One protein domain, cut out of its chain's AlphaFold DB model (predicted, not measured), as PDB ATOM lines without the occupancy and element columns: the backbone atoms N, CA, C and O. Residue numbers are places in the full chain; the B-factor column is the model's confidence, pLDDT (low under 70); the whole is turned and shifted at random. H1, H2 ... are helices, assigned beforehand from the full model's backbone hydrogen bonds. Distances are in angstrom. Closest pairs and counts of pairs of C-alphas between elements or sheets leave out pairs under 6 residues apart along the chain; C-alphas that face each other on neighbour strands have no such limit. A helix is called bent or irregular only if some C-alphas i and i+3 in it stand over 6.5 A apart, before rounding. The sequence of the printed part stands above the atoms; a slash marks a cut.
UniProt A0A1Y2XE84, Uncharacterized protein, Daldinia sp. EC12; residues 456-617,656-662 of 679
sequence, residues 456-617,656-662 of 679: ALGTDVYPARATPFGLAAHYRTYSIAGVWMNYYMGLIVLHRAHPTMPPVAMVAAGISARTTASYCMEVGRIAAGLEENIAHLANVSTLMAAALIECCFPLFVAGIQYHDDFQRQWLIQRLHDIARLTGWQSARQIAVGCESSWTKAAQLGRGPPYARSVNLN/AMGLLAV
ATOM      1  N   ALA A 456     221.744 175.493 271.248       93.81
ATOM      2  CA  ALA A 456     222.711 175.658 270.170       93.81
ATOM      3  C   ALA A 456     224.076 175.085 270.585       93.81
ATOM      4  O   ALA A 456     224.512 175.230 271.729       93.81
ATOM      5  N   LEU A 457     224.769 174.461 269.636       92.31
ATOM      6  CA  LEU A 457     226.123 173.963 269.839       92.31
ATOM      7  C   LEU A 457     227.072 175.138 270.097       92.31
ATOM      8  O   LEU A 457     227.007 176.170 269.421       92.31
ATOM      9  N   GLY A 458     227.962 174.962 271.072       86.88
ATOM     10  CA  GLY A 458     229.006 175.931 271.368       86.88
ATOM     11  C   GLY A 458     229.982 176.093 270.199       86.88
ATOM     12  O   GLY A 458     230.176 175.192 269.378       86.88
ATOM     13  N   THR A 459     230.603 177.270 270.113       80.69
ATOM     14  CA  THR A 459     231.581 177.592 269.058       80.69
ATOM     15  C   THR A 459     232.884 176.803 269.185       80.69
ATOM     16  O   THR A 459     233.655 176.725 268.231       80.69
ATOM     17  N   ASP A 460     233.111 176.200 270.349       79.19
ATOM     18  CA  ASP A 460     234.162 175.229 270.645       79.19
ATOM     19  C   ASP A 460     233.929 173.881 269.949       79.19
ATOM     20  O   ASP A 460     234.888 173.228 269.540       79.19
ATOM     21  N   VAL A 461     232.665 173.483 269.775       79.56
ATOM     22  CA  VAL A 461     232.283 172.236 269.095       79.56
ATOM     23  C   VAL A 461     232.235 172.426 267.581       79.56
ATOM     24  O   VAL A 461     232.670 171.551 266.832       79.56
ATOM     25  N   TYR A 462     231.706 173.563 267.122       75.94
ATOM     26  CA  TYR A 462     231.603 173.884 265.702       75.94
ATOM     27  C   TYR A 462     231.984 175.351 265.442       75.94
ATOM     28  O   TYR A 462     231.292 176.251 265.929       75.94
ATOM     29  N   PRO A 463     233.046 175.633 264.660       81.00
ATOM     30  CA  PRO A 463     233.473 177.001 264.396       81.00
ATOM     31  C   PRO A 463     232.442 177.723 263.515       81.00
ATOM     32  O   PRO A 463     232.385 177.524 262.306       81.00
ATOM     33  N   ALA A 464     231.618 178.571 264.132       84.88
ATOM     34  CA  ALA A 464     230.559 179.308 263.450       84.88
ATOM     35  C   ALA A 464     231.102 180.479 262.618       84.88
ATOM     36  O   ALA A 464     231.911 181.279 263.104       84.88
ATOM     37  N   ARG A 465     230.608 180.644 261.388       87.94
ATOM     38  CA  ARG A 465     230.962 181.795 260.545       87.94
ATOM     39  C   ARG A 465     230.130 183.025 260.878       87.94
ATOM     40  O   ARG A 465     228.994 182.952 261.352       87.94
ATOM     41  N   ALA A 466     230.711 184.187 260.593       92.06
ATOM     42  CA  ALA A 466     230.011 185.458 260.665       92.06
ATOM     43  C   ALA A 466     229.001 185.579 259.515       92.06
ATOM     44  O   ALA A 466     229.321 185.324 258.353       92.06
ATOM     45  N   THR A 467     227.788 185.998 259.852       94.00
ATOM     46  CA  THR A 467     226.682 186.223 258.917       94.00
ATOM     47  C   THR A 467     226.110 187.626 259.138       94.00
ATOM     48  O   THR A 467     226.372 188.228 260.185       94.00
ATOM     49  N   PRO A 468     225.267 188.149 258.229       94.88
ATOM     50  CA  PRO A 468     224.539 189.404 258.455       94.88
ATOM     51  C   PRO A 468     223.643 189.409 259.710       94.88
ATOM     52  O   PRO A 468     223.165 190.463 260.129       94.88
ATOM     53  N   PHE A 469     223.413 188.239 260.316       95.94
ATOM     54  CA  PHE A 469     222.609 188.063 261.524       95.94
ATOM     55  C   PHE A 469     223.454 187.827 262.790       95.94
ATOM     56  O   PHE A 469     222.901 187.589 263.860       95.94
ATOM     57  N   GLY A 470     224.786 187.885 262.691       93.75
ATOM     58  CA  GLY A 470     225.719 187.466 263.743       93.75
ATOM     59  C   GLY A 470     226.330 186.092 263.456       93.75
ATOM     60  O   GLY A 470     226.332 185.637 262.312       93.75
ATOM     61  N   LEU A 471     226.878 185.425 264.474       94.25
ATOM     62  CA  LEU A 471     227.436 184.077 264.306       94.25
ATOM     63  C   LEU A 471     226.328 183.069 263.979       94.25
ATOM     64  O   LEU A 471     225.298 183.054 264.662       94.25
ATOM     65  N   ALA A 472     226.554 182.234 262.964       94.75
ATOM     66  CA  ALA A 472     225.644 181.156 262.586       94.75
ATOM     67  C   ALA A 472     225.371 180.212 263.772       94.75
ATOM     68  O   ALA A 472     226.285 179.840 264.510       94.75
ATOM     69  N   ALA A 473     224.106 179.842 263.970       95.38
ATOM     70  CA  ALA A 473     223.689 178.963 265.060       95.38
ATOM     71  C   ALA A 473     223.534 177.528 264.547       95.38
ATOM     72  O   ALA A 473     222.707 177.265 263.674       95.38
ATOM     73  N   HIS A 474     224.317 176.609 265.109       93.75
ATOM     74  CA  HIS A 474     224.293 175.189 264.766       93.75
ATOM     75  C   HIS A 474     223.596 174.401 265.870       93.75
ATOM     76  O   HIS A 474     223.737 174.719 267.048       93.75
ATOM     77  N   TYR A 475     222.869 173.354 265.496       94.81
ATOM     78  CA  TYR A 475     222.185 172.465 266.433       94.81
ATOM     79  C   TYR A 475     222.572 171.023 266.153       94.81
ATOM     80  O   TYR A 475     222.999 170.681 265.050       94.81
ATOM     81  N   ARG A 476     222.367 170.161 267.150       92.19
ATOM     82  CA  ARG A 476     222.675 168.730 267.062       92.19
ATOM     83  C   ARG A 476     221.976 168.032 265.893       92.19
ATOM     84  O   ARG A 476     222.529 167.098 265.324       92.19
ATOM     85  N   THR A 477     220.767 168.473 265.543       92.31
ATOM     86  CA  THR A 477     220.019 167.979 264.383       92.31
ATOM     87  C   THR A 477     219.286 169.118 263.680       92.31
ATOM     88  O   THR A 477     218.914 170.122 264.294       92.31
ATOM     89  N   TYR A 478     219.007 168.935 262.387       94.25
ATOM     90  CA  TYR A 478     218.189 169.874 261.619       94.25
ATOM     91  C   TYR A 478     216.759 170.013 262.157       94.25
ATOM     92  O   TYR A 478     216.190 171.101 262.108       94.25
ATOM     93  N   SER A 479     216.186 168.946 262.722       94.31
ATOM     94  CA  SER A 479     214.851 168.994 263.323       94.31
ATOM     95  C   SER A 479     214.812 169.914 264.550       94.31
ATOM     96  O   SER A 479     213.849 170.660 264.706       94.31
ATOM     97  N   ILE A 480     215.865 169.941 265.382       96.88
ATOM     98  CA  ILE A 480     215.969 170.884 266.514       96.88
ATOM     99  C   ILE A 480     216.077 172.328 266.012       96.88
ATOM    100  O   ILE A 480     215.373 173.207 266.510       96.88
ATOM    101  N   ALA A 481     216.898 172.576 264.984       97.25
ATOM    102  CA  ALA A 481     216.968 173.892 264.347       97.25
ATOM    103  C   ALA A 481     215.579 174.338 263.841       97.25
ATOM    104  O   ALA A 481     215.163 175.478 264.051       97.25
ATOM    105  N   GLY A 482     214.822 173.418 263.237       96.94
ATOM    106  CA  GLY A 482     213.446 173.636 262.795       96.94
ATOM    107  C   GLY A 482     212.458 173.960 263.923       96.94
ATOM    108  O   GLY A 482     211.627 174.858 263.752       96.94
ATOM    109  N   VAL A 483     212.576 173.305 265.086       98.12
ATOM    110  CA  VAL A 483     211.801 173.634 266.300       98.12
ATOM    111  C   VAL A 483     212.063 175.080 266.720       98.12
ATOM    112  O   VAL A 483     211.115 175.854 266.862       98.12
ATOM    113  N   TRP A 484     213.328 175.490 266.840       98.44
ATOM    114  CA  TRP A 484     213.670 176.860 267.239       98.44
ATOM    115  C   TRP A 484     213.233 177.914 266.224       98.44
ATOM    116  O   TRP A 484     212.689 178.947 266.614       98.44
ATOM    117  N   MET A 485     213.397 177.663 264.922       98.06
ATOM    118  CA  MET A 485     212.914 178.590 263.891       98.06
ATOM    119  C   MET A 485     211.399 178.814 263.990       98.06
ATOM    120  O   MET A 485     210.941 179.953 263.902       98.06
ATOM    121  N   ASN A 486     210.618 177.754 264.220       98.31
ATOM    122  CA  ASN A 486     209.170 177.865 264.401       98.31
ATOM    123  C   ASN A 486     208.793 178.526 265.738       98.31
ATOM    124  O   ASN A 486     207.829 179.288 265.784       98.31
ATOM    125  N   TYR A 487     209.570 178.298 266.800       98.69
ATOM    126  CA  TYR A 487     209.403 178.973 268.089       98.69
ATOM    127  C   TYR A 487     209.569 180.492 267.946       98.69
ATOM    128  O   TYR A 487     208.678 181.258 268.324       98.69
ATOM    129  N   TYR A 488     210.658 180.940 267.314       98.62
ATOM    130  CA  TYR A 488     210.905 182.363 267.077       98.62
ATOM    131  C   TYR A 488     209.913 182.976 266.087       98.62
ATOM    132  O   TYR A 488     209.441 184.091 266.315       98.62
ATOM    133  N   MET A 489     209.519 182.244 265.040       98.06
ATOM    134  CA  MET A 489     208.422 182.654 264.159       98.06
ATOM    135  C   MET A 489     207.131 182.887 264.959       98.06
ATOM    136  O   MET A 489     206.478 183.916 264.779       98.06
ATOM    137  N   GLY A 490     206.791 181.978 265.876       97.88
ATOM    138  CA  GLY A 490     205.651 182.106 266.780       97.88
ATOM    139  C   GLY A 490     205.703 183.368 267.636       97.88
ATOM    140  O   GLY A 490     204.726 184.110 267.682       97.88
ATOM    141  N   LEU A 491     206.854 183.673 268.241       98.44
ATOM    142  CA  LEU A 491     207.044 184.905 269.017       98.44
ATOM    143  C   LEU A 491     206.894 186.170 268.159       98.44
ATOM    144  O   LEU A 491     206.260 187.136 268.589       98.44
ATOM    145  N   ILE A 492     207.414 186.170 266.927       96.69
ATOM    146  CA  ILE A 492     207.227 187.286 265.987       96.69
ATOM    147  C   ILE A 492     205.735 187.493 265.694       96.69
ATOM    148  O   ILE A 492     205.231 188.616 265.786       96.69
ATOM    149  N   VAL A 493     205.013 186.416 265.371       95.25
ATOM    150  CA  VAL A 493     203.568 186.460 265.092       95.25
ATOM    151  C   VAL A 493     202.780 186.898 266.328       95.25
ATOM    152  O   VAL A 493     201.890 187.735 266.203       95.25
ATOM    153  N   LEU A 494     203.140 186.424 267.522       96.88
ATOM    154  CA  LEU A 494     202.510 186.796 268.789       96.88
ATOM    155  C   LEU A 494     202.570 188.305 269.031       96.88
ATOM    156  O   LEU A 494     201.548 188.925 269.328       96.88
ATOM    157  N   HIS A 495     203.740 188.921 268.866       95.56
ATOM    158  CA  HIS A 495     203.880 190.367 269.045       95.56
ATOM    159  C   HIS A 495     203.126 191.168 267.977       95.56
ATOM    160  O   HIS A 495     202.530 192.197 268.295       95.56
ATOM    161  N   ARG A 496     203.080 190.678 266.731       88.88
ATOM    162  CA  ARG A 496     202.262 191.274 265.657       88.88
ATOM    163  C   ARG A 496     200.759 191.122 265.921       88.88
ATOM    164  O   ARG A 496     199.975 191.976 265.517       88.88
ATOM    165  N   ALA A 497     200.361 190.071 266.632       91.75
ATOM    166  CA  ALA A 497     198.983 189.787 267.014       91.75
ATOM    167  C   ALA A 497     198.542 190.479 268.315       91.75
ATOM    168  O   ALA A 497     197.383 190.328 268.694       91.75
ATOM    169  N   HIS A 498     199.392 191.273 268.978       95.06
ATOM    170  CA  HIS A 498     199.038 191.948 270.233       95.06
ATOM    171  C   HIS A 498     197.718 192.749 270.108       95.06
ATOM    172  O   HIS A 498     197.488 193.361 269.058       95.06
ATOM    173  N   PRO A 499     196.827 192.773 271.123       93.62
ATOM    174  CA  PRO A 499     195.490 193.372 271.003       93.62
ATOM    175  C   PRO A 499     195.458 194.846 270.587       93.62
ATOM    176  O   PRO A 499     194.493 195.279 269.956       93.62
ATOM    177  N   THR A 500     196.504 195.611 270.905       89.62
ATOM    178  CA  THR A 500     196.639 197.031 270.521       89.62
ATOM    179  C   THR A 500     197.216 197.243 269.120       89.62
ATOM    180  O   THR A 500     197.259 198.374 268.637       89.62
ATOM    181  N   MET A 501     197.677 196.180 268.453       86.38
ATOM    182  CA  MET A 501     198.206 196.281 267.094       86.38
ATOM    183  C   MET A 501     197.072 196.505 266.092       86.38
ATOM    184  O   MET A 501     195.973 195.967 266.262       86.38
ATOM    185  N   PRO A 502     197.319 197.264 265.013       81.06
ATOM    186  CA  PRO A 502     196.323 197.454 263.973       81.06
ATOM    187  C   PRO A 502     196.003 196.125 263.268       81.06
ATOM    188  O   PRO A 502     196.862 195.247 263.180       81.06
ATOM    189  N   PRO A 503     194.799 195.983 262.684       75.06
ATOM    190  CA  PRO A 503     194.413 194.772 261.955       75.06
ATOM    191  C   PRO A 503     195.198 194.567 260.646       75.06
ATOM    192  O   PRO A 503     195.091 193.511 260.028       75.06
ATOM    193  N   VAL A 504     195.961 195.569 260.196       78.00
ATOM    194  CA  VAL A 504     196.781 195.499 258.980       78.00
ATOM    195  C   VAL A 504     198.143 194.893 259.314       78.00
ATOM    196  O   VAL A 504     198.967 195.542 259.960       78.00
ATOM    197  N   ALA A 505     198.394 193.675 258.824       72.88
ATOM    198  CA  ALA A 505     199.580 192.879 259.152       72.88
ATOM    199  C   ALA A 505     200.908 193.619 258.911       72.88
ATOM    200  O   ALA A 505     201.765 193.635 259.791       72.88
ATOM    201  N   MET A 506     201.062 194.304 257.772       70.12
ATOM    202  CA  MET A 506     202.278 195.072 257.460       70.12
ATOM    203  C   MET A 506     202.510 196.247 258.417       70.12
ATOM    204  O   MET A 506     203.645 196.542 258.787       70.12
ATOM    205  N   VAL A 507     201.439 196.910 258.867       75.94
ATOM    206  CA  VAL A 507     201.552 198.007 259.840       75.94
ATOM    207  C   VAL A 507     201.884 197.449 261.223       75.94
ATOM    208  O   VAL A 507     202.757 197.986 261.898       75.94
ATOM    209  N   ALA A 508     201.248 196.345 261.625       76.94
ATOM    210  CA  ALA A 508     201.569 195.649 262.869       76.94
ATOM    211  C   ALA A 508     203.031 195.168 262.892       76.94
ATOM    212  O   ALA A 508     203.719 195.329 263.901       76.94
ATOM    213  N   ALA A 509     203.536 194.644 261.771       79.12
ATOM    214  CA  ALA A 509     204.938 194.267 261.609       79.12
ATOM    215  C   ALA A 509     205.879 195.469 261.778       79.12
ATOM    216  O   ALA A 509     206.857 195.365 262.512       79.12
ATOM    217  N   GLY A 510     205.555 196.622 261.184       79.69
ATOM    218  CA  GLY A 510     206.340 197.849 261.345       79.69
ATOM    219  C   GLY A 510     206.370 198.375 262.786       79.69
ATOM    220  O   GLY A 510     207.434 198.734 263.284       79.69
ATOM    221  N   ILE A 511     205.227 198.378 263.486       83.12
ATOM    222  CA  ILE A 511     205.138 198.848 264.884       83.12
ATOM    223  C   ILE A 511     205.891 197.903 265.831       83.12
ATOM    224  O   ILE A 511     206.625 198.357 266.708       83.12
ATOM    225  N   SER A 512     205.734 196.590 265.647       87.69
ATOM    226  CA  SER A 512     206.382 195.576 266.493       87.69
ATOM    227  C   SER A 512     207.859 195.344 266.163       87.69
ATOM    228  O   SER A 512     208.535 194.650 266.922       87.69
ATOM    229  N   ALA A 513     208.387 195.957 265.096       87.44
ATOM    230  CA  ALA A 513     209.702 195.638 264.553       87.44
ATOM    231  C   ALA A 513     210.847 195.752 265.572       87.44
ATOM    232  O   ALA A 513     211.757 194.930 265.595       87.44
ATOM    233  N   ARG A 514     210.819 196.752 266.457       91.06
ATOM    234  CA  ARG A 514     211.862 196.874 267.489       91.06
ATOM    235  C   ARG A 514     211.799 195.728 268.498       91.06
ATOM    236  O   ARG A 514     212.833 195.177 268.853       91.06
ATOM    237  N   THR A 515     210.595 195.350 268.917       93.62
ATOM    238  CA  THR A 515     210.360 194.291 269.909       93.62
ATOM    239  C   THR A 515     210.695 192.906 269.364       93.62
ATOM    240  O   THR A 515     211.200 192.064 270.097       93.62
ATOM    241  N   THR A 516     210.441 192.661 268.078       95.56
ATOM    242  CA  THR A 516     210.681 191.359 267.432       95.56
ATOM    243  C   THR A 516     212.059 191.240 266.784       95.56
ATOM    244  O   THR A 516     212.379 190.179 266.252       95.56
ATOM    245  N   ALA A 517     212.880 192.297 266.807       95.38
ATOM    246  CA  ALA A 517     214.163 192.339 266.104       95.38
ATOM    247  C   ALA A 517     215.081 191.170 266.486       95.38
ATOM    248  O   ALA A 517     215.600 190.499 265.600       95.38
ATOM    249  N   SER A 518     215.236 190.882 267.781       96.62
ATOM    250  CA  SER A 518     216.080 189.778 268.258       96.62
ATOM    251  C   SER A 518     215.614 188.420 267.729       96.62
ATOM    252  O   SER A 518     216.432 187.642 267.254       96.62
ATOM    253  N   TYR A 519     214.306 188.156 267.718       98.00
ATOM    254  CA  TYR A 519     213.753 186.910 267.179       98.00
ATOM    255  C   TYR A 519     213.993 186.782 265.671       98.00
ATOM    256  O   TYR A 519     214.342 185.707 265.191       98.00
ATOM    257  N   CYS A 520     213.863 187.880 264.919       97.06
ATOM    258  CA  CYS A 520     214.167 187.898 263.486       97.06
ATOM    259  C   CYS A 520     215.653 187.622 263.202       97.06
ATOM    260  O   CYS A 520     215.974 186.992 262.192       97.06
ATOM    261  N   MET A 521     216.549 188.081 264.084       97.56
ATOM    262  CA  MET A 521     217.981 187.784 264.010       97.56
ATOM    263  C   MET A 521     218.252 186.310 264.303       97.56
ATOM    264  O   MET A 521     218.960 185.674 263.528       97.56
ATOM    265  N   GLU A 522     217.644 185.741 265.348       98.06
ATOM    266  CA  GLU A 522     217.783 184.312 265.658       98.06
ATOM    267  C   GLU A 522     217.333 183.439 264.482       98.06
ATOM    268  O   GLU A 522     218.091 182.579 264.047       98.06
ATOM    269  N   VAL A 523     216.182 183.717 263.859       98.38
ATOM    270  CA  VAL A 523     215.750 182.985 262.650       98.38
ATOM    271  C   VAL A 523     216.824 183.016 261.551       98.38
ATOM    272  O   VAL A 523     217.131 181.975 260.968       98.38
ATOM    273  N   GLY A 524     217.433 184.178 261.295       97.50
ATOM    274  CA  GLY A 524     218.510 184.319 260.312       97.50
ATOM    275  C   GLY A 524     219.787 183.558 260.693       97.50
ATOM    276  O   GLY A 524     220.375 182.884 259.846       97.50
ATOM    277  N   ARG A 525     220.189 183.599 261.972       97.38
ATOM    278  CA  ARG A 525     221.358 182.867 262.497       97.38
ATOM    279  C   ARG A 525     221.195 181.358 262.356       97.38
ATOM    280  O   ARG A 525     222.136 180.691 261.927       97.38
ATOM    281  N   ILE A 526     220.017 180.832 262.694       97.88
ATOM    282  CA  ILE A 526     219.714 179.400 262.596       97.88
ATOM    283  C   ILE A 526     219.679 178.968 261.132       97.88
ATOM    284  O   ILE A 526     220.328 177.994 260.762       97.88
ATOM    285  N   ALA A 527     218.983 179.720 260.273       97.50
ATOM    286  CA  ALA A 527     218.906 179.409 258.849       97.50
ATOM    287  C   ALA A 527     220.283 179.421 258.165       97.50
ATOM    288  O   ALA A 527     220.541 178.614 257.269       97.50
ATOM    289  N   ALA A 528     221.183 180.313 258.587       95.81
ATOM    290  CA  ALA A 528     222.554 180.334 258.096       95.81
ATOM    291  C   ALA A 528     223.387 179.133 258.568       95.81
ATOM    292  O   ALA A 528     224.185 178.631 257.780       95.81
ATOM    293  N   GLY A 529     223.160 178.648 259.794       94.62
ATOM    294  CA  GLY A 529     223.829 177.465 260.349       94.62
ATOM    295  C   GLY A 529     223.317 176.123 259.815       94.62
ATOM    296  O   GLY A 529     223.905 175.088 260.112       94.62
ATOM    297  N   LEU A 530     222.251 176.101 259.002       94.44
ATOM    298  CA  LEU A 530     221.837 174.874 258.306       94.44
ATOM    299  C   LEU A 530     222.870 174.439 257.256       94.44
ATOM    300  O   LEU A 530     223.109 173.249 257.074       94.44
ATOM    301  N   GLU A 531     223.433 175.417 256.544       92.00
ATOM    302  CA  GLU A 531     224.500 175.239 255.561       92.00
ATOM    303  C   GLU A 531     225.101 176.613 255.239       92.00
ATOM    304  O   GLU A 531     224.426 177.486 254.673       92.00
ATOM    305  N   GLU A 532     226.366 176.817 255.589       85.38
ATOM    306  CA  GLU A 532     227.039 178.112 255.467       85.38
ATOM    307  C   GLU A 532     227.501 178.417 254.026       85.38
ATOM    308  O   GLU A 532     227.669 179.587 253.682       85.38
ATOM    309  N   ASN A 533     227.675 177.404 253.166       84.12
ATOM    310  CA  ASN A 533     228.222 177.524 251.803       84.12
ATOM    311  C   ASN A 533     227.236 177.117 250.694       84.12
ATOM    312  O   ASN A 533     227.644 176.700 249.607       84.12
ATOM    313  N   ILE A 534     225.933 177.275 250.936       89.00
ATOM    314  CA  ILE A 534     224.863 176.790 250.046       89.00
ATOM    315  C   ILE A 534     225.005 177.234 248.574       89.00
ATOM    316  O   ILE A 534     224.691 176.469 247.659       89.00
ATOM    317  N   ALA A 535     225.526 178.440 248.329       85.62
ATOM    318  CA  ALA A 535     225.690 179.006 246.990       85.62
ATOM    319  C   ALA A 535     226.665 178.204 246.106       85.62
ATOM    320  O   ALA A 535     226.526 178.194 244.884       85.62
ATOM    321  N   HIS A 536     227.626 177.503 246.712       86.19
ATOM    322  CA  HIS A 536     228.645 176.723 246.002       86.19
ATOM    323  C   HIS A 536     228.268 175.250 245.826       86.19
ATOM    324  O   HIS A 536     228.964 174.513 245.130       86.19
ATOM    325  N   LEU A 537     227.170 174.809 246.443       87.62
ATOM    326  CA  LEU A 537     226.725 173.428 246.338       87.62
ATOM    327  C   LEU A 537     226.060 173.177 244.985       87.62
ATOM    328  O   LEU A 537     225.185 173.932 244.556       87.62
ATOM    329  N   ALA A 538     226.444 172.083 244.329       84.50
ATOM    330  CA  ALA A 538     225.761 171.587 243.135       84.50
ATOM    331  C   ALA A 538     224.507 170.773 243.498       84.50
ATOM    332  O   ALA A 538     223.507 170.805 242.784       84.50
ATOM    333  N   ASN A 539     224.559 170.057 244.620       83.31
ATOM    334  CA  ASN A 539     223.505 169.195 245.134       83.31
ATOM    335  C   ASN A 539     223.504 169.208 246.673       83.31
ATOM    336  O   ASN A 539     224.450 169.662 247.311       83.31
ATOM    337  N   VAL A 540     222.413 168.729 247.268       86.94
ATOM    338  CA  VAL A 540     222.224 168.674 248.723       86.94
ATOM    339  C   VAL A 540     221.758 167.295 249.150       86.94
ATOM    340  O   VAL A 540     221.096 166.601 248.372       86.94
ATOM    341  N   SER A 541     222.084 166.913 250.389       86.81
ATOM    342  CA  SER A 541     221.517 165.709 250.987       86.81
ATOM    343  C   SER A 541     220.007 165.862 251.182       86.81
ATOM    344  O   SER A 541     219.503 166.980 251.312       86.81
ATOM    345  N   THR A 542     219.265 164.758 251.222       86.12
ATOM    346  CA  THR A 542     217.803 164.819 251.375       86.12
ATOM    347  C   THR A 542     217.361 165.420 252.705       86.12
ATOM    348  O   THR A 542     216.421 166.210 252.733       86.12
ATOM    349  N   LEU A 543     218.082 165.116 253.785       87.00
ATOM    350  CA  LEU A 543     217.819 165.679 255.106       87.00
ATOM    351  C   LEU A 543     218.128 167.184 255.160       87.00
ATOM    352  O   LEU A 543     217.335 167.958 255.691       87.00
ATOM    353  N   MET A 544     219.243 167.616 254.560       90.44
ATOM    354  CA  MET A 544     219.575 169.040 254.472       90.44
ATOM    355  C   MET A 544     218.559 169.790 253.608       90.44
ATOM    356  O   MET A 544     218.136 170.886 253.960       90.44
ATOM    357  N   ALA A 545     218.111 169.193 252.503       90.94
ATOM    358  CA  ALA A 545     217.064 169.764 251.667       90.94
ATOM    359  C   ALA A 545     215.742 169.940 252.425       90.94
ATOM    360  O   ALA A 545     215.111 170.985 252.290       90.94
ATOM    361  N   ALA A 546     215.351 168.952 253.239       92.88
ATOM    362  CA  ALA A 546     214.189 169.062 254.115       92.88
ATOM    363  C   ALA A 546     214.338 170.278 255.043       92.88
ATOM    364  O   ALA A 546     213.474 171.148 255.066       92.88
ATOM    365  N   ALA A 547     215.487 170.415 255.711       95.38
ATOM    366  CA  ALA A 547     215.772 171.541 256.602       95.38
ATOM    367  C   ALA A 547     215.708 172.904 255.891       95.38
ATOM    368  O   ALA A 547     215.155 173.876 256.411       95.38
ATOM    369  N   LEU A 548     216.245 172.964 254.672       95.75
ATOM    370  CA  LEU A 548     216.225 174.146 253.819       95.75
ATOM    371  C   LEU A 548     214.802 174.520 253.366       95.75
ATOM    372  O   LEU A 548     214.454 175.700 253.359       95.75
ATOM    373  N   ILE A 549     213.956 173.546 253.031       95.50
ATOM    374  CA  ILE A 549     212.537 173.795 252.727       95.50
ATOM    375  C   ILE A 549     211.823 174.336 253.974       95.50
ATOM    376  O   ILE A 549     211.140 175.359 253.904       95.50
ATOM    377  N   GLU A 550     212.041 173.705 255.128       94.44
ATOM    378  CA  GLU A 550     211.399 174.046 256.403       94.44
ATOM    379  C   GLU A 550     211.745 175.453 256.909       94.44
ATOM    380  O   GLU A 550     210.909 176.105 257.536       94.44
ATOM    381  N   CYS A 551     212.942 175.967 256.611       96.31
ATOM    382  CA  CYS A 551     213.340 177.310 257.045       96.31
ATOM    383  C   CYS A 551     212.662 178.447 256.259       96.31
ATOM    384  O   CYS A 551     212.629 179.583 256.736       96.31
ATOM    385  N   CYS A 552     212.093 178.171 255.078       96.06
ATOM    386  CA  CYS A 552     211.594 179.204 254.167       96.06
ATOM    387  C   CYS A 552     210.454 180.050 254.762       96.06
ATOM    388  O   CYS A 552     210.434 181.264 254.568       96.06
ATOM    389  N   PHE A 553     209.503 179.446 255.485       94.19
ATOM    390  CA  PHE A 553     208.387 180.192 256.086       94.19
ATOM    391  C   PHE A 553     208.801 181.020 257.314       94.19
ATOM    392  O   PHE A 553     208.468 182.208 257.338       94.19
ATOM    393  N   PRO A 554     209.577 180.489 258.282       97.12
ATOM    394  CA  PRO A 554     210.187 181.322 259.319       97.12
ATOM    395  C   PRO A 554     210.989 182.495 258.740       97.12
ATOM    396  O   PRO A 554     210.815 183.635 259.177       97.12
ATOM    397  N   LEU A 555     211.805 182.239 257.708       96.50
ATOM    398  CA  LEU A 555     212.569 183.271 257.004       96.50
ATOM    399  C   LEU A 555     211.678 184.311 256.330       96.50
ATOM    400  O   LEU A 555     212.030 185.483 256.335       96.50
ATOM    401  N   PHE A 556     210.527 183.924 255.780       93.75
ATOM    402  CA  PHE A 556     209.572 184.885 255.231       93.75
ATOM    403  C   PHE A 556     209.042 185.818 256.324       93.75
ATOM    404  O   PHE A 556     209.121 187.038 256.195       93.75
ATOM    405  N   VAL A 557     208.557 185.254 257.435       91.12
ATOM    406  CA  VAL A 557     207.971 186.020 258.547       91.12
ATOM    407  C   VAL A 557     208.981 187.001 259.152       91.12
ATOM    408  O   VAL A 557     208.622 188.160 259.410       91.12
ATOM    409  N   ALA A 558     210.227 186.562 259.350       94.50
ATOM    410  CA  ALA A 558     211.329 187.409 259.811       94.50
ATOM    411  C   ALA A 558     211.765 188.420 258.733       94.50
ATOM    412  O   ALA A 558     211.917 189.609 259.012       94.50
ATOM    413  N   GLY A 559     211.882 187.957 257.488       90.88
ATOM    414  CA  GLY A 559     212.385 188.694 256.335       90.88
ATOM    415  C   GLY A 559     211.591 189.940 255.984       90.88
ATOM    416  O   GLY A 559     212.185 190.965 255.659       90.88
ATOM    417  N   ILE A 560     210.266 189.906 256.148       85.81
ATOM    418  CA  ILE A 560     209.396 191.086 255.983       85.81
ATOM    419  C   ILE A 560     209.892 192.302 256.792       85.81
ATOM    420  O   ILE A 560     209.649 193.440 256.405       85.81
ATOM    421  N   GLN A 561     210.616 192.081 257.890       85.38
ATOM    422  CA  GLN A 561     211.081 193.125 258.800       85.38
ATOM    423  C   GLN A 561     212.540 193.561 258.580       85.38
ATOM    424  O   GLN A 561     212.993 194.515 259.215       85.38
ATOM    425  N   TYR A 562     213.308 192.877 257.728       90.75
ATOM    426  CA  TYR A 562     214.714 193.228 257.527       90.75
ATOM    427  C   TYR A 562     214.855 194.591 256.844       90.75
ATOM    428  O   TYR A 562     214.263 194.851 255.800       90.75
ATOM    429  N   HIS A 563     215.659 195.463 257.452       90.38
ATOM    430  CA  HIS A 563     215.995 196.790 256.930       90.38
ATOM    431  C   HIS A 563     217.456 196.875 256.477       90.38
ATOM    432  O   HIS A 563     217.776 197.657 255.586       90.38
ATOM    433  N   ASP A 564     218.345 196.078 257.072       92.94
ATOM    434  CA  ASP A 564     219.746 196.032 256.669       92.94
ATOM    435  C   ASP A 564     219.883 195.459 255.251       92.94
ATOM    436  O   ASP A 564     219.173 194.528 254.862       92.94
ATOM    437  N   ASP A 565     220.757 196.053 254.445       92.38
ATOM    438  CA  ASP A 565     220.908 195.663 253.044       92.38
ATOM    439  C   ASP A 565     221.585 194.291 252.900       92.38
ATOM    440  O   ASP A 565     221.134 193.465 252.108       92.38
ATOM    441  N   PHE A 566     222.583 193.980 253.735       93.31
ATOM    442  CA  PHE A 566     223.260 192.681 253.702       93.31
ATOM    443  C   PHE A 566     222.322 191.543 254.108       93.31
ATOM    444  O   PHE A 566     222.327 190.487 253.477       93.31
ATOM    445  N   GLN A 567     221.476 191.760 255.119       95.56
ATOM    446  CA  GLN A 567     220.444 190.800 255.526       95.56
ATOM    447  C   GLN A 567     219.440 190.530 254.403       95.56
ATOM    448  O   GLN A 567     219.124 189.372 254.113       95.56
ATOM    449  N   ARG A 568     218.960 191.593 253.746       94.56
ATOM    450  CA  ARG A 568     218.006 191.496 252.635       94.56
ATOM    451  C   ARG A 568     218.613 190.758 251.444       94.56
ATOM    452  O   ARG A 568     218.010 189.806 250.956       94.56
ATOM    453  N   GLN A 569     219.825 191.121 251.026       93.50
ATOM    454  CA  GLN A 569     220.525 190.446 249.928       93.50
ATOM    455  C   GLN A 569     220.802 188.969 250.235       93.50
ATOM    456  O   GLN A 569     220.566 188.108 249.382       93.50
ATOM    457  N   TRP A 570     221.247 188.660 251.457       94.50
ATOM    458  CA  TRP A 570     221.483 187.284 251.892       94.50
ATOM    459  C   TRP A 570     220.206 186.445 251.839       94.50
ATOM    460  O   TRP A 570     220.238 185.323 251.339       94.50
ATOM    461  N   LEU A 571     219.078 186.993 252.306       95.50
ATOM    462  CA  LEU A 571     217.796 186.288 252.312       95.50
ATOM    463  C   LEU A 571     217.356 185.921 250.892       95.50
ATOM    464  O   LEU A 571     216.969 184.780 250.642       95.50
ATOM    465  N   ILE A 572     217.441 186.870 249.958       94.56
ATOM    466  CA  ILE A 572     217.049 186.632 248.566       94.56
ATOM    467  C   ILE A 572     217.957 185.583 247.923       94.56
ATOM    468  O   ILE A 572     217.446 184.611 247.363       94.56
ATOM    469  N   GLN A 573     219.280 185.700 248.073       93.69
ATOM    470  CA  GLN A 573     220.216 184.680 247.584       93.69
ATOM    471  C   GLN A 573     219.887 183.298 248.166       93.69
ATOM    472  O   GLN A 573     219.739 182.331 247.417       93.69
ATOM    473  N   ARG A 574     219.686 183.212 249.488       94.75
ATOM    474  CA  ARG A 574     219.365 181.969 250.198       94.75
ATOM    475  C   ARG A 574     218.110 181.302 249.637       94.75
ATOM    476  O   ARG A 574     218.142 180.114 249.336       94.75
ATOM    477  N   LEU A 575     217.017 182.041 249.467       94.62
ATOM    478  CA  LEU A 575     215.757 181.499 248.944       94.62
ATOM    479  C   LEU A 575     215.889 181.013 247.492       94.62
ATOM    480  O   LEU A 575     215.343 179.970 247.122       94.62
ATOM    481  N   HIS A 576     216.648 181.735 246.670       93.12
ATOM    482  CA  HIS A 576     216.938 181.316 245.304       93.12
ATOM    483  C   HIS A 576     217.817 180.056 245.247       93.12
ATOM    484  O   HIS A 576     217.541 179.166 244.437       93.12
ATOM    485  N   ASP A 577     218.810 179.934 246.131       92.94
ATOM    486  CA  ASP A 577     219.627 178.725 246.268       92.94
ATOM    487  C   ASP A 577     218.806 177.520 246.717       92.94
ATOM    488  O   ASP A 577     218.941 176.437 246.146       92.94
ATOM    489  N   ILE A 578     217.894 177.705 247.674       94.31
ATOM    490  CA  ILE A 578     216.976 176.644 248.105       94.31
ATOM    491  C   ILE A 578     216.138 176.172 246.915       94.31
ATOM    492  O   ILE A 578     216.076 174.971 246.648       94.31
ATOM    493  N   ALA A 579     215.547 177.089 246.147       92.06
ATOM    494  CA  ALA A 579     214.758 176.728 244.970       92.06
ATOM    495  C   ALA A 579     215.584 176.010 243.892       92.06
ATOM    496  O   ALA A 579     215.078 175.091 243.247       92.06
ATOM    497  N   ARG A 580     216.842 176.422 243.693       90.69
ATOM    498  CA  ARG A 580     217.786 175.801 242.754       90.69
ATOM    499  C   ARG A 580     218.134 174.370 243.165       90.69
ATOM    500  O   ARG A 580     218.118 173.482 242.322       90.69
ATOM    501  N   LEU A 581     218.432 174.155 244.443       90.75
ATOM    502  CA  LEU A 581     218.913 172.874 244.968       90.75
ATOM    503  C   LEU A 581     217.794 171.859 245.200       90.75
ATOM    504  O   LEU A 581     218.033 170.655 245.131       90.75
ATOM    505  N   THR A 582     216.581 172.339 245.485       92.06
ATOM    506  CA  THR A 582     215.457 171.477 245.877       92.06
ATOM    507  C   THR A 582     214.339 171.395 244.840       92.06
ATOM    508  O   THR A 582     213.532 170.469 244.865       92.06
ATOM    509  N   GLY A 583     214.253 172.364 243.926       89.38
ATOM    510  CA  GLY A 583     213.111 172.519 243.024       89.38
ATOM    511  C   GLY A 583     211.867 173.127 243.688       89.38
ATOM    512  O   GLY A 583     210.848 173.290 243.008       89.38
ATOM    513  N   TRP A 584     211.923 173.485 244.976       92.25
ATOM    514  CA  TRP A 584     210.835 174.095 245.752       92.25
ATOM    515  C   TRP A 584     210.507 175.511 245.253       92.25
ATOM    516  O   TRP A 584     211.258 176.461 245.487       92.25
ATOM    517  N   GLN A 585     209.398 175.683 244.525       88.62
ATOM    518  CA  GLN A 585     209.093 176.972 243.881       88.62
ATOM    519  C   GLN A 585     208.585 178.028 244.863       88.62
ATOM    520  O   GLN A 585     208.723 179.223 244.594       88.62
ATOM    521  N   SER A 586     208.050 177.615 246.009       88.88
ATOM    522  CA  SER A 586     207.598 178.512 247.077       88.88
ATOM    523  C   SER A 586     208.722 179.408 247.568       88.88
ATOM    524  O   SER A 586     208.467 180.576 247.822       88.88
ATOM    525  N   ALA A 587     209.970 178.928 247.613       91.25
ATOM    526  CA  ALA A 587     211.107 179.762 248.002       91.25
ATOM    527  C   ALA A 587     211.286 180.974 247.065       91.25
ATOM    528  O   ALA A 587     211.482 182.092 247.536       91.25
ATOM    529  N   ARG A 588     211.106 180.802 245.744       87.25
ATOM    530  CA  ARG A 588     211.133 181.929 244.788       87.25
ATOM    531  C   ARG A 588     209.988 182.907 245.027       87.25
ATOM    532  O   ARG A 588     210.176 184.112 244.931       87.25
ATOM    533  N   GLN A 589     208.795 182.397 245.318       83.62
ATOM    534  CA  GLN A 589     207.625 183.246 245.562       83.62
ATOM    535  C   GLN A 589     207.723 184.000 246.889       83.62
ATOM    536  O   GLN A 589     207.343 185.164 246.957       83.62
ATOM    537  N   ILE A 590     208.319 183.381 247.908       85.44
ATOM    538  CA  ILE A 590     208.676 184.027 249.173       85.44
ATOM    539  C   ILE A 590     209.681 185.157 248.935       85.44
ATOM    540  O   ILE A 590     209.471 186.257 249.439       85.44
ATOM    541  N   ALA A 591     210.721 184.923 248.125       87.62
ATOM    542  CA  ALA A 591     211.705 185.952 247.780       87.62
ATOM    543  C   ALA A 591     211.029 187.163 247.123       87.62
ATOM    544  O   ALA A 591     211.174 188.288 247.599       87.62
ATOM    545  N   VAL A 592     210.189 186.918 246.111       83.06
ATOM    546  CA  VAL A 592     209.393 187.966 245.452       83.06
ATOM    547  C   VAL A 592     208.490 188.700 246.451       83.06
ATOM    548  O   VAL A 592     208.372 189.927 246.382       83.06
ATOM    549  N   GLY A 593     207.873 187.978 247.391       80.88
ATOM    550  CA  GLY A 593     207.050 188.558 248.452       80.88
ATOM    551  C   GLY A 593     207.835 189.521 249.348       80.88
ATOM    552  O   GLY A 593     207.390 190.645 249.576       80.88
ATOM    553  N   CYS A 594     209.031 189.127 249.796       85.94
ATOM    554  CA  CYS A 594     209.921 189.992 250.571       85.94
ATOM    555  C   CYS A 594     210.317 191.255 249.795       85.94
ATOM    556  O   CYS A 594     210.140 192.364 250.296       85.94
ATOM    557  N   GLU A 595     210.787 191.114 248.557       85.38
ATOM    558  CA  GLU A 595     211.248 192.254 247.754       85.38
ATOM    559  C   GLU A 595     210.134 193.256 247.455       85.38
ATOM    560  O   GLU A 595     210.343 194.470 247.548       85.38
ATOM    561  N   SER A 596     208.939 192.750 247.138       81.19
ATOM    562  CA  SER A 596     207.747 193.575 246.921       81.19
ATOM    563  C   SER A 596     207.405 194.355 248.190       81.19
ATOM    564  O   SER A 596     207.193 195.567 248.135       81.19
ATOM    565  N   SER A 597     207.460 193.686 249.349       78.56
ATOM    566  CA  SER A 597     207.188 194.304 250.648       78.56
ATOM    567  C   SER A 597     208.165 195.437 250.981       78.56
ATOM    568  O   SER A 597     207.734 196.519 251.383       78.56
ATOM    569  N   TRP A 598     209.468 195.243 250.748       84.88
ATOM    570  CA  TRP A 598     210.490 196.253 251.033       84.88
ATOM    571  C   TRP A 598     210.425 197.423 250.055       84.88
ATOM    572  O   TRP A 598     210.522 198.576 250.469       84.88
ATOM    573  N   THR A 599     210.206 197.140 248.767       83.69
ATOM    574  CA  THR A 599     210.051 198.174 247.732       83.69
ATOM    575  C   THR A 599     208.862 199.073 248.052       83.69
ATOM    576  O   THR A 599     208.981 200.299 248.025       83.69
ATOM    577  N   LYS A 600     207.728 198.476 248.433       75.62
ATOM    578  CA  LYS A 600     206.528 199.220 248.819       75.62
ATOM    579  C   LYS A 600     206.722 199.983 250.129       75.62
ATOM    580  O   LYS A 600     206.317 201.138 250.230       75.62
ATOM    581  N   ALA A 601     207.381 199.385 251.124       78.06
ATOM    582  CA  ALA A 601     207.717 200.078 252.367       78.06
ATOM    583  C   ALA A 601     208.586 201.321 252.113       78.06
ATOM    584  O   ALA A 601     208.340 202.363 252.719       78.06
ATOM    585  N   ALA A 602     209.542 201.237 251.183       83.56
ATOM    586  CA  ALA A 602     210.366 202.368 250.770       83.56
ATOM    587  C   ALA A 602     209.559 203.463 250.058       83.56
ATOM    588  O   ALA A 602     209.696 204.635 250.400       83.56
ATOM    589  N   GLN A 603     208.677 203.091 249.121       83.62
ATOM    590  CA  GLN A 603     207.789 204.035 248.420       83.62
ATOM    591  C   GLN A 603     206.888 204.814 249.385       83.62
ATOM    592  O   GLN A 603     206.660 206.003 249.194       83.62
ATOM    593  N   LEU A 604     206.429 204.161 250.455       75.94
ATOM    594  CA  LEU A 604     205.601 204.774 251.496       75.94
ATOM    595  C   LEU A 604     206.411 205.540 252.561       75.94
ATOM    596  O   LEU A 604     205.838 205.966 253.564       75.94
ATOM    597  N   GLY A 605     207.736 205.662 252.411       79.69
ATOM    598  CA  GLY A 605     208.614 206.314 253.392       79.69
ATOM    599  C   GLY A 605     208.705 205.584 254.740       79.69
ATOM    600  O   GLY A 605     209.076 206.181 255.748       79.69
ATOM    601  N   ARG A 606     208.340 204.296 254.783       75.00
ATOM    602  CA  ARG A 606     208.290 203.456 255.996       75.00
ATOM    603  C   ARG A 606     209.456 202.473 256.112       75.00
ATOM    604  O   ARG A 606     209.499 201.701 257.064       75.00
ATOM    605  N   GLY A 607     210.386 202.495 255.165       83.00
ATOM    606  CA  GLY A 607     211.561 201.633 255.155       83.00
ATOM    607  C   GLY A 607     212.665 202.171 254.243       83.00
ATOM    608  O   GLY A 607     212.429 203.101 253.469       83.00
ATOM    609  N   PRO A 608     213.879 201.611 254.339       89.19
ATOM    610  CA  PRO A 608     214.977 201.978 253.456       89.19
ATOM    611  C   PRO A 608     214.707 201.512 252.018       89.19
ATOM    612  O   PRO A 608     214.055 200.480 251.826       89.19
ATOM    613  N   PRO A 609     215.258 202.205 251.001       90.00
ATOM    614  CA  PRO A 609     215.180 201.744 249.621       90.00
ATOM    615  C   PRO A 609     215.736 200.322 249.488       90.00
ATOM    616  O   PRO A 609     216.611 199.892 250.248       90.00
ATOM    617  N   TYR A 610     215.182 199.584 248.534       88.12
ATOM    618  CA  TYR A 610     215.629 198.246 248.179       88.12
ATOM    619  C   TYR A 610     215.936 198.201 246.686       88.12
ATOM    620  O   TYR A 610     215.126 198.637 245.867       88.12
ATOM    621  N   ALA A 611     217.098 197.655 246.342       85.25
ATOM    622  CA  ALA A 611     217.468 197.334 244.976       85.25
ATOM    623  C   ALA A 611     218.069 195.929 244.961       85.25
ATOM    624  O   ALA A 611     218.978 195.625 245.733       85.25
ATOM    625  N   ARG A 612     217.563 195.064 244.078       82.12
ATOM    626  CA  ARG A 612     218.131 193.725 243.908       82.12
ATOM    627  C   ARG A 612     219.561 193.854 243.377       82.12
ATOM    628  O   ARG A 612     219.796 194.557 242.396       82.12
ATOM    629  N   SER A 613     220.504 193.151 244.003       76.50
ATOM    630  CA  SER A 613     221.897 193.121 243.548       76.50
ATOM    631  C   SER A 613     222.001 192.561 242.124       76.50
ATOM    632  O   SER A 613     221.395 191.540 241.801       76.50
ATOM    633  N   VAL A 614     222.797 193.216 241.275       66.06
ATOM    634  CA  VAL A 614     223.006 192.847 239.857       66.06
ATOM    635  C   VAL A 614     223.597 191.437 239.713       66.06
ATOM    636  O   VAL A 614     223.349 190.752 238.723       66.06
ATOM    637  N   ASN A 615     224.325 190.970 240.732       62.62
ATOM    638  CA  ASN A 615     224.913 189.632 240.769       62.62
ATOM    639  C   ASN A 615     223.874 188.524 241.046       62.62
ATOM    640  O   ASN A 615     224.162 187.354 240.815       62.62
ATOM    641  N   LEU A 616     222.655 188.874 241.482       63.44
ATOM    642  CA  LEU A 616     221.543 187.950 241.751       63.44
ATOM    643  C   LEU A 616     220.706 187.648 240.491       63.44
ATOM    644  O   LEU A 616     219.481 187.529 240.572       63.44
ATOM    645  N   ASN A 617     221.325 187.514 239.312       53.62
ATOM    646  CA  ASN A 617     220.635 187.086 238.084       53.62
ATOM    647  C   ASN A 617     220.290 185.584 238.149       53.62
ATOM    648  O   ASN A 617     220.881 184.756 237.462       53.62
ATOM    649  N   ALA A 656     202.294 185.398 249.159       35.69
ATOM    650  CA  ALA A 656     202.424 186.760 249.584       35.69
ATOM    651  C   ALA A 656     201.053 187.438 249.742       35.69
ATOM    652  O   ALA A 656     200.960 188.352 250.533       35.69
ATOM    653  N   MET A 657     199.967 186.962 249.122       38.41
ATOM    654  CA  MET A 657     198.643 187.593 249.182       38.41
ATOM    655  C   MET A 657     198.019 187.638 250.595       38.41
ATOM    656  O   MET A 657     197.223 188.519 250.856       38.41
ATOM    657  N   GLY A 658     198.357 186.798 251.572       36.41
ATOM    658  CA  GLY A 658     197.784 186.988 252.924       36.41
ATOM    659  C   GLY A 658     198.419 188.150 253.705       36.41
ATOM    660  O   GLY A 658     197.730 188.978 254.301       36.41
ATOM    661  N   LEU A 659     199.752 188.246 253.642       33.44
ATOM    662  CA  LEU A 659     200.556 189.323 254.242       33.44
ATOM    663  C   LEU A 659     200.558 190.607 253.403       33.44
ATOM    664  O   LEU A 659     200.684 191.704 253.947       33.44
ATOM    665  N   LEU A 660     200.395 190.458 252.090       35.06
ATOM    666  CA  LEU A 660     200.460 191.515 251.101       35.06
ATOM    667  C   LEU A 660     199.112 191.879 250.481       35.06
ATOM    668  O   LEU A 660     198.992 193.032 250.137       35.06
ATOM    669  N   ALA A 661     198.057 191.057 250.381       35.38
ATOM    670  CA  ALA A 661     196.799 191.442 249.687       35.38
ATOM    671  C   ALA A 661     195.904 192.438 250.445       35.38
ATOM    672  O   ALA A 661     194.734 192.610 250.118       35.38
ATOM    673  N   VAL A 662     196.488 193.190 251.374       34.22
ATOM    674  CA  VAL A 662     196.069 194.577 251.642       34.22
ATOM    675  C   VAL A 662     196.596 195.528 250.535       34.22
ATOM    676  O   VAL A 662     196.381 196.735 250.553       34.22
TER     677      VAL A 662
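AT A GLANCE: This is residues 456 to 617 and 656 to 662 of the 679 residues of an uncharacterized protein of Daldinia sp. EC12 (UniProt A0A1Y2XE84). Five long helices run up and down beside one another in a bundle, with H3 as its core: the H1 and H2 pair packs on one side of H3, and the H4 and H5 pair on the other. The short H6 packs on H5, residues 456 to 477 form a looped lead-in to H1, and residues 604 to 617 fold back from the end of H5. The printed part has 169 residues with six named helices, H1 to H6 in chain order, and no named strand; the class is all helix. It is compact, with a radius of gyration of the C-alphas of 15.6 A and spans of 42 by 35 by 24 A.

IN THESE COORDINATES: Residues 456 to 477 hold no named element; within them residues 466 to 467 pair antiparallel with residues 470 to 471. H1, residues 478 to 496, begins at C-alpha 478 at (218.189, 169.874, 261.619) and is 27.0 A long. H2, residues 505 to 529, is 28.8 A long and irregular, with C-alphas 511 and 514 7.5 A apart and a kink of 94 degrees near residue 514. H3, residues 542 to 559, is 25.0 A long and only just irregular, with C-alphas 550 and 553 6.9 A apart. H4, residues 565 to 582, is 25.8 A long. H5, residues 585 to 603, is 27.5 A long and ends at C-alpha 603 at (207.789, 204.035, 248.420). H6 is residues 656 to 660.

HOW THE PARTS SIT: H3 is the hub. It touches H1, the same way at a shallow tilt of 14 degrees, closest at the C-alphas of Met 489 and Pro 554, 5.3 A. Residues 519 to 527 of H2 touch H3, closest at the C-alphas of Cys 520 and Ala 558, 4.7 A. H3 and H4 form a hairpin at a shallow tilt of 34 degrees, only just short of steep; their closest C-alphas, Ala 545 and Thr 582, are 6.2 A apart. H5 touches H3 with residues 587 to 594. H1 and H2 form a hairpin, as do H4 and H5. H6 touches H5, closest at the C-alphas of Gly 593 and Ala 656, 5.1 A, and only just touches H2, with 3 pairs of C-alphas within 8 A, the closest those of Ala 505 and Leu 659, 6.1 A apart. H1 is apart from H4 and H5. Every O i to N i+4 pair is within hydrogen-bond range in H1, H4, H5 and H6, against 17 of 21 in H2 and 11 of 14 in H3.

THE WHOLE: The two C-alphas farthest apart, those of Thr 500 and Ala 538, are 47.4 A apart. Residues 618 to 655 are not printed, and C-alphas 617 and 656 stand 21.5 A apart across the cut. The link from H2 to H3 is long. The mean pLDDT of the printed part is 87.0; residues 614 to 617 and 656 to 662 are under 70.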